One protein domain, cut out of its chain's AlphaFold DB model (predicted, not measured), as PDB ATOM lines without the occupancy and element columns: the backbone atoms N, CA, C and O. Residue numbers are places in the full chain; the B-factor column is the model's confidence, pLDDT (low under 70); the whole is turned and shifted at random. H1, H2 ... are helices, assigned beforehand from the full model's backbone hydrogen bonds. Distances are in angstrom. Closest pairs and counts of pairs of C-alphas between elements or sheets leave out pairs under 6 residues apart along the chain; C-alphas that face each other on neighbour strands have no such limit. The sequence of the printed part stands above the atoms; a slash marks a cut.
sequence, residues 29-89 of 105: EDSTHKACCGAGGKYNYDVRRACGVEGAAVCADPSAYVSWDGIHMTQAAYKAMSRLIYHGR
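This is residues 29 to 89 of the 105 residues of the protein "GDSL esterase/lipase" of Aegilops tauschii (UniProt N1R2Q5). The domain has little regular structure: a body of loops, residues 33 to 74, from which the longest helix, H2, runs outward as an arm, with residues 82 to 89 sticking out. The short helix H1 lies at the first printed end. The printed part has 61 residues with two named helices, H1 then H2, and no named strand; the class is all helix, with 17 residues in named elements. It is only just compact, close to loose, with a radius of gyration of the C-alphas of 12.5 A, and only just elongated, spanning 41 by 21 by 19 A.

H2, residues 75 to 87, has every O i to N i+4 pair within hydrogen-bond range. H1, residues 29 to 32, is too short for such a pair; its one O i to N i+3 pair is within range. H1 and H2 are apart. Residues 37 to 38 pair with residues 57 to 58, antiparallel.

H2 measures 18.0 A, from C-alpha 75 at (126.579, 136.794, 136.559) to C-alpha 87 at (142.660, 128.751, 137.200). H1 measures 5.4 A and begins at C-alpha 29, (128.122, 133.587, 119.225).

The C-alphas farthest apart, of Glu 54 and Arg 89, are 42.8 A apart. The printed part has no cut; the 42-residue link is long. Residue 89 is under pLDDT 70.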
ATOM      1  N   GLU A  29     127.631 132.398 119.943       77.00
ATOM      2  CA  GLU A  29     128.122 133.587 119.225       77.00
ATOM      3  C   GLU A  29     127.061 134.700 119.134       77.00
ATOM      4  O   GLU A  29     127.352 135.878 119.319       77.00
ATOM      5  N   ASP A  30     125.792 134.340 118.946       77.38
ATOM      6  CA  ASP A  30     124.706 135.320 118.895       77.38
ATOM      7  C   ASP A  30     124.479 136.049 120.231       77.38
ATOM      8  O   ASP A  30     123.987 137.186 120.244       77.38
ATOM      9  N   SER A  31     124.820 135.418 121.359       81.62
ATOM     10  CA  SER A  31     124.608 135.967 122.699       81.62
ATOM     11  C   SER A  31     125.799 136.781 123.215       81.62
ATOM     12  O   SER A  31     125.639 137.571 124.150       81.62
ATOM     13  N   THR A  32     126.979 136.658 122.596       83.69
ATOM     14  CA  THR A  32     128.140 137.511 122.913       83.69
ATOM     15  C   THR A  32     127.959 138.932 122.375       83.69
ATOM     16  O   THR A  32     128.451 139.890 122.973       83.69
ATOM     17  N   HIS A  33     127.206 139.091 121.282       87.38
ATOM     18  CA  HIS A  33     126.980 140.383 120.629       87.38
ATOM     19  C   HIS A  33     125.715 141.120 121.089       87.38
ATOM     20  O   HIS A  33     125.551 142.295 120.756       87.38
ATOM     21  N   LYS A  34     124.810 140.477 121.832       93.44
ATOM     22  CA  LYS A  34     123.544 141.080 122.281       93.44
ATOM     23  C   LYS A  34     123.499 141.190 123.801       93.44
ATOM     24  O   LYS A  34     123.956 140.294 124.501       93.44
ATOM     25  N   ALA A  35     122.918 142.266 124.321       95.44
ATOM     26  CA  ALA A  35     122.602 142.362 125.742       95.44
ATOM     27  C   ALA A  35     121.392 141.478 126.086       95.44
ATOM     28  O   ALA A  35     120.452 141.374 125.292       95.44
ATOM     29  N   CYS A  36     121.384 140.856 127.266       96.56
ATOM     30  CA  CYS A  36     120.210 140.123 127.745       96.56
ATOM     31  C   CYS A  36     119.033 141.069 128.010       96.56
ATOM     32  O   CYS A  36     117.898 140.782 127.640       96.56
ATOM     33  N   CYS A  37     119.298 142.203 128.643       97.50
ATOM     34  CA  CYS A  37     118.329 143.227 128.952       97.50
ATOM     35  C   CYS A  37     118.534 144.445 128.045       97.50
ATOM     36  O   CYS A  37     119.633 144.987 127.932       97.50
ATOM     37  N   GLY A  38     117.456 144.886 127.403       96.69
ATOM     38  CA  GLY A  38     117.467 146.072 126.559       96.69
ATOM     39  C   GLY A  38     116.221 146.180 125.697       96.69
ATOM     40  O   GLY A  38     115.197 145.573 125.995       96.69
ATOM     41  N   ALA A  39     116.279 147.003 124.653       95.69
ATOM     42  CA  ALA A  39     115.078 147.498 123.983       95.69
ATOM     43  C   ALA A  39     115.040 147.209 122.468       95.69
ATOM     44  O   ALA A  39     114.460 147.977 121.687       95.69
ATOM     45  N   GLY A  40     115.654 146.098 122.048       90.75
ATOM     46  CA  GLY A  40     115.719 145.642 120.659       90.75
ATOM     47  C   GLY A  40     116.890 146.222 119.851       90.75
ATOM     48  O   GLY A  40     117.837 146.793 120.390       90.75
ATOM     49  N   GLY A  41     116.850 146.047 118.527       91.00
ATOM     50  CA  GLY A  41     117.937 146.439 117.619       91.00
ATOM     51  C   GLY A  41     119.068 145.404 117.525       91.00
ATOM     52  O   GLY A  41     119.007 144.335 118.129       91.00
ATOM     53  N   LYS A  42     120.117 145.717 116.746       92.12
ATOM     54  CA  LYS A  42     121.193 144.764 116.394       92.12
ATOM     55  C   LYS A  42     121.881 144.136 117.618       92.12
ATOM     56  O   LYS A  42     122.165 142.944 117.594       92.12
ATOM     57  N   TYR A  43     122.110 144.927 118.665       92.94
ATOM     58  CA  TYR A  43     122.811 144.515 119.890       92.94
ATOM     59  C   TYR A  43     121.881 144.396 121.108       92.94
ATOM     60  O   TYR A  43     122.354 144.271 122.233       92.94
ATOM     61  N   ASN A  44     120.561 144.461 120.898       95.38
ATOM     62  CA  ASN A  44     119.563 144.566 121.966       95.38
ATOM     63  C   ASN A  44     119.875 145.681 122.990       95.38
ATOM     64  O   ASN A  44     119.744 145.475 124.186       95.38
ATOM     65  N   TYR A  45     120.321 146.854 122.531       93.88
ATOM     66  CA  TYR A  45     120.727 147.971 123.390       93.88
ATOM     67  C   TYR A  45     120.222 149.305 122.839       93.88
ATOM     68  O   TYR A  45     120.336 149.577 121.643       93.88
ATOM     69  N   ASP A  46     119.708 150.148 123.734       93.19
ATOM     70  CA  ASP A  46     119.250 151.505 123.444       93.19
ATOM     71  C   ASP A  46     119.523 152.396 124.663       93.19
ATOM     72  O   ASP A  46     118.935 152.209 125.724       93.19
ATOM     73  N   VAL A  47     120.396 153.396 124.509       90.19
ATOM     74  CA  VAL A  47     120.795 154.295 125.608       90.19
ATOM     75  C   VAL A  47     119.620 155.094 126.186       90.19
ATOM     76  O   VAL A  47     119.666 155.503 127.344       90.19
ATOM     77  N   ARG A  48     118.554 155.323 125.405       92.94
ATOM     78  CA  ARG A  48     117.350 156.038 125.869       92.94
ATOM     79  C   ARG A  48     116.362 155.123 126.586       92.94
ATOM     80  O   ARG A  48     115.485 155.617 127.287       92.94
ATOM     81  N   ARG A  49     116.495 153.809 126.398       94.31
ATOM     82  CA  ARG A  49     115.661 152.759 126.995       94.31
ATOM     83  C   ARG A  49     116.563 151.719 127.655       94.31
ATOM     84  O   ARG A  49     116.537 150.537 127.320       94.31
ATOM     85  N   ALA A  50     117.408 152.205 128.561       93.00
ATOM     86  CA  ALA A  50     118.292 151.369 129.357       93.00
ATOM     87  C   ALA A  50     117.490 150.419 130.264       93.00
ATOM     88  O   ALA A  50     116.301 150.621 130.516       93.00
ATOM     89  N   CYS A  51     118.142 149.389 130.792       95.75
ATOM     90  CA  CYS A  51     117.504 148.465 131.724       95.75
ATOM     91  C   CYS A  51     116.899 149.182 132.936       95.75
ATOM     92  O   CYS A  51     117.561 149.988 133.585       95.75
ATOM     93  N   GLY A  52     115.634 148.877 133.232       92.31
ATOM     94  CA  GLY A  52     114.840 149.565 134.257       92.31
ATOM     95  C   GLY A  52     114.036 150.765 133.741       92.31
ATOM     96  O   GLY A  52     113.182 151.267 134.466       92.31
ATOM     97  N   VAL A  53     114.257 151.196 132.495       95.44
ATOM     98  CA  VAL A  53     113.417 152.179 131.795       95.44
ATOM     99  C   VAL A  53     112.295 151.454 131.047       95.44
ATOM    100  O   VAL A  53     112.470 150.329 130.571       95.44
ATOM    101  N   GLU A  54     111.133 152.097 130.932       95.69
ATOM    102  CA  GLU A  54     109.998 151.567 130.175       95.69
ATOM    103  C   GLU A  54     110.395 151.201 128.732       95.69
ATOM    104  O   GLU A  54     111.101 151.938 128.038       95.69
ATOM    105  N   GLY A  55     109.935 150.033 128.281       92.56
ATOM    106  CA  GLY A  55     110.235 149.504 126.951       92.56
ATOM    107  C   GLY A  55     111.530 148.690 126.854       92.56
ATOM    108  O   GLY A  55     111.805 148.164 125.775       92.56
ATOM    109  N   ALA A  56     112.298 148.553 127.940       96.44
ATOM    110  CA  ALA A  56     113.337 147.532 128.051       96.44
ATOM    111  C   ALA A  56     112.735 146.190 128.507       96.44
ATOM    112  O   ALA A  56     111.862 146.146 129.375       96.44
ATOM    113  N   ALA A  57     113.226 145.090 127.942       96.50
ATOM    114  CA  ALA A  57     112.844 143.728 128.291       96.50
ATOM    115  C   ALA A  57     114.085 142.891 128.609       96.50
ATOM    116  O   ALA A  57     115.155 143.109 128.042       96.50
ATOM    117  N   VAL A  58     113.923 141.925 129.514       97.00
ATOM    118  CA  VAL A  58     114.968 140.973 129.908       97.00
ATOM    119  C   VAL A  58     114.796 139.680 129.112       97.00
ATOM    120  O   VAL A  58     113.674 139.212 128.914       97.00
ATOM    121  N   CYS A  59     115.904 139.100 128.658       95.12
ATOM    122  CA  CYS A  59     115.934 137.801 128.000       95.12
ATOM    123  C   CYS A  59     115.446 136.671 128.929       95.12
ATOM    124  O   CYS A  59     115.456 136.799 130.152       95.12
ATOM    125  N   ALA A  60     115.038 135.538 128.350       95.88
ATOM    126  CA  ALA A  60     114.507 134.412 129.125       95.88
ATOM    127  C   ALA A  60     115.567 133.717 129.998       95.88
ATOM    128  O   ALA A  60     115.258 133.288 131.107       95.88
ATOM    129  N   ASP A  61     116.808 133.625 129.510       94.69
ATOM    130  CA  ASP A  61     117.919 133.002 130.228       94.69
ATOM    131  C   ASP A  61     119.150 133.925 130.262       94.69
ATOM    132  O   ASP A  61     119.959 133.923 129.331       94.69
ATOM    133  N   PRO A  62     119.340 134.702 131.346       94.62
ATOM    134  CA  PRO A  62     120.516 135.554 131.510       94.62
ATOM    135  C   PRO A  62     121.844 134.791 131.581       94.62
ATOM    136  O   PRO A  62     122.899 135.403 131.416       94.62
ATOM    137  N   SER A  63     121.828 133.481 131.850       93.12
ATOM    138  CA  SER A  63     123.050 132.676 131.923       93.12
ATOM    139  C   SER A  63     123.636 132.349 130.551       93.12
ATOM    140  O   SER A  63     124.826 132.053 130.468       93.12
ATOM    141  N   ALA A  64     122.841 132.498 129.490       91.31
ATOM    142  CA  ALA A  64     123.256 132.282 128.111       91.31
ATOM    143  C   ALA A  64     123.933 133.505 127.468       91.31
ATOM    144  O   ALA A  64     124.417 133.388 126.348       91.31
ATOM    145  N   TYR A  65     123.994 134.666 128.135       92.62
ATOM    146  CA  TYR A  65     124.511 135.922 127.567       92.62
ATOM    147  C   TYR A  65     125.775 136.411 128.268       92.62
ATOM    148  O   TYR A  65     125.906 136.290 129.488       92.62
ATOM    149  N   VAL A  66     126.673 137.055 127.514       92.38
ATOM    150  CA  VAL A  66     127.847 137.731 128.095       92.38
ATOM    151  C   VAL A  66     127.459 139.078 128.701       92.38
ATOM    152  O   VAL A  66     127.803 139.369 129.848       92.38
ATOM    153  N   SER A  67     126.731 139.898 127.941       93.88
ATOM    154  CA  SER A  67     126.325 141.237 128.365       93.88
ATOM    155  C   SER A  67     124.949 141.225 129.029       93.88
ATOM    156  O   SER A  67     123.998 140.633 128.518       93.88
ATOM    157  N   TRP A  68     124.839 141.905 130.169       95.69
ATOM    158  CA  TRP A  68     123.565 142.149 130.829       95.69
ATOM    159  C   TRP A  68     122.791 143.263 130.128       95.69
ATOM    160  O   TRP A  68     121.691 143.004 129.666       95.69
ATOM    161  N   ASP A  69     123.358 144.462 130.004       94.75
ATOM    162  CA  ASP A  69     122.651 145.680 129.566       94.75
ATOM    163  C   ASP A  69     123.426 146.505 128.523       94.75
ATOM    164  O   ASP A  69     123.131 147.677 128.310       94.75
ATOM    165  N   GLY A  70     124.456 145.925 127.904       91.06
ATOM    166  CA  GLY A  70     125.373 146.617 126.994       91.06
ATOM    167  C   GLY A  70     126.555 147.311 127.682       91.06
ATOM    168  O   GLY A  70     127.487 147.723 126.994       91.06
ATOM    169  N   ILE A  71     126.562 147.409 129.017       90.38
ATOM    170  CA  ILE A  71     127.627 148.049 129.811       90.38
ATOM    171  C   ILE A  71     128.226 147.049 130.810       90.38
ATOM    172  O   ILE A  71     129.445 146.943 130.944       90.38
ATOM    173  N   HIS A  72     127.371 146.285 131.485       93.12
ATOM    174  CA  HIS A  72     127.731 145.302 132.498       93.12
ATOM    175  C   HIS A  72     127.675 143.875 131.944       93.12
ATOM    176  O   HIS A  72     126.939 143.573 131.002       93.12
ATOM    177  N   MET A  73     128.445 142.975 132.557       93.25
ATOM    178  CA  MET A  73     128.392 141.542 132.265       93.25
ATOM    179  C   MET A  73     127.314 140.840 133.092       93.25
ATOM    180  O   MET A  73     126.949 141.289 134.180       93.25
ATOM    181  N   THR A  74     126.829 139.704 132.600       95.12
ATOM    182  CA  THR A  74     125.948 138.827 133.379       95.12
ATOM    183  C   THR A  74     126.718 138.128 134.501       95.12
ATOM    184  O   THR A  74     127.945 137.989 134.475       95.12
ATOM    185  N   GLN A  75     125.991 137.606 135.490       94.81
ATOM    186  CA  GLN A  75     126.579 136.794 136.559       94.81
ATOM    187  C   GLN A  75     127.335 135.568 136.014       94.81
ATOM    188  O   GLN A  75     128.380 135.193 136.555       94.81
ATOM    189  N   ALA A  76     126.821 134.939 134.951       92.44
ATOM    190  CA  ALA A  76     127.468 133.800 134.306       92.44
ATOM    191  C   ALA A  76     128.817 134.206 133.695       92.44
ATOM    192  O   ALA A  76     129.822 133.530 133.929       92.44
ATOM    193  N   ALA A  77     128.868 135.351 133.010       91.25
ATOM    194  CA  ALA A  77     130.102 135.883 132.444       91.25
ATOM    195  C   ALA A  77     131.120 136.271 133.527       91.25
ATOM    196  O   ALA A  77     132.289 135.893 133.431       91.25
ATOM    197  N   TYR A  78     130.688 136.910 134.622       92.38
ATOM    198  CA  TYR A  78     131.564 137.167 135.774       92.38
ATOM    199  C   TYR A  78     132.124 135.875 136.388       92.38
ATOM    200  O   TYR A  78     133.293 135.832 136.777       92.38
ATOM    201  N   LYS A  79     131.323 134.804 136.454       90.44
ATOM    202  CA  LYS A  79     131.764 133.488 136.947       90.44
ATOM    203  C   LYS A  79     132.768 132.818 136.003       90.44
ATOM    204  O   LYS A  79     133.721 132.200 136.475       90.44
ATOM    205  N   ALA A  80     132.573 132.925 134.691       87.12
ATOM    206  CA  ALA A  80     133.543 132.442 133.710       87.12
ATOM    207  C   ALA A  80     134.864 133.221 133.821       87.12
ATOM    208  O   ALA A  80     135.932 132.619 133.936       87.12
ATOM    209  N   MET A  81     134.788 134.553 133.907       87.06
ATOM    210  CA  MET A  81     135.956 135.419 134.062       87.06
ATOM    211  C   MET A  81     136.731 135.106 135.346       87.06
ATOM    212  O   MET A  81     137.954 134.993 135.309       87.06
ATOM    213  N   SER A  82     136.046 134.920 136.477       86.50
ATOM    214  CA  SER A  82     136.719 134.593 137.737       86.50
ATOM    215  C   SER A  82     137.421 133.235 137.675       86.50
ATOM    216  O   SER A  82     138.559 133.121 138.126       86.50
ATOM    217  N   ARG A  83     136.810 132.225 137.043       83.94
ATOM    218  CA  ARG A  83     137.458 130.923 136.803       83.94
ATOM    219  C   ARG A  83     138.711 131.056 135.949       83.94
ATOM    220  O   ARG A  83     139.723 130.449 136.287       83.94
ATOM    221  N   LEU A  84     138.668 131.860 134.887       81.75
ATOM    222  CA  LEU A  84     139.857 132.142 134.085       81.75
ATOM    223  C   LEU A  84     140.930 132.807 134.944       81.75
ATOM    224  O   LEU A  84     142.041 132.300 135.008       81.75
ATOM    225  N   ILE A  85     140.607 133.866 135.684       81.38
ATOM    226  CA  ILE A  85     141.587 134.564 136.529       81.38
ATOM    227  C   ILE A  85     142.243 133.604 137.537       81.38
ATOM    228  O   ILE A  85     143.469 133.588 137.663       81.38
ATOM    229  N   TYR A  86     141.446 132.782 138.218       80.06
ATOM    230  CA  TYR A  86     141.922 131.917 139.296       80.06
ATOM    231  C   TYR A  86     142.559 130.597 138.843       80.06
ATOM    232  O   TYR A  86     143.400 130.070 139.566       80.06
ATOM    233  N   HIS A  87     142.182 130.058 137.680       79.06
ATOM    234  CA  HIS A  87     142.660 128.751 137.200       79.06
ATOM    235  C   HIS A  87     143.392 128.819 135.852       79.06
ATOM    236  O   HIS A  87     144.270 128.007 135.578       79.06
ATOM    237  N   GLY A  88     143.093 129.809 135.013       72.50
ATOM    238  CA  GLY A  88     143.624 129.978 133.653       72.50
ATOM    239  C   GLY A  88     145.038 130.557 133.573       72.50
ATOM    240  O   GLY A  88     145.424 131.090 132.540       72.50
ATOM    241  N   ARG A  89     145.821 130.479 134.654       69.31
ATOM    242  CA  ARG A  89     147.217 130.946 134.720       69.31
ATOM    243  C   ARG A  89     147.434 132.454 134.499       69.31
ATOM    244  O   ARG A  89     148.580 132.871 134.349       69.31
TER     245      ARG A  89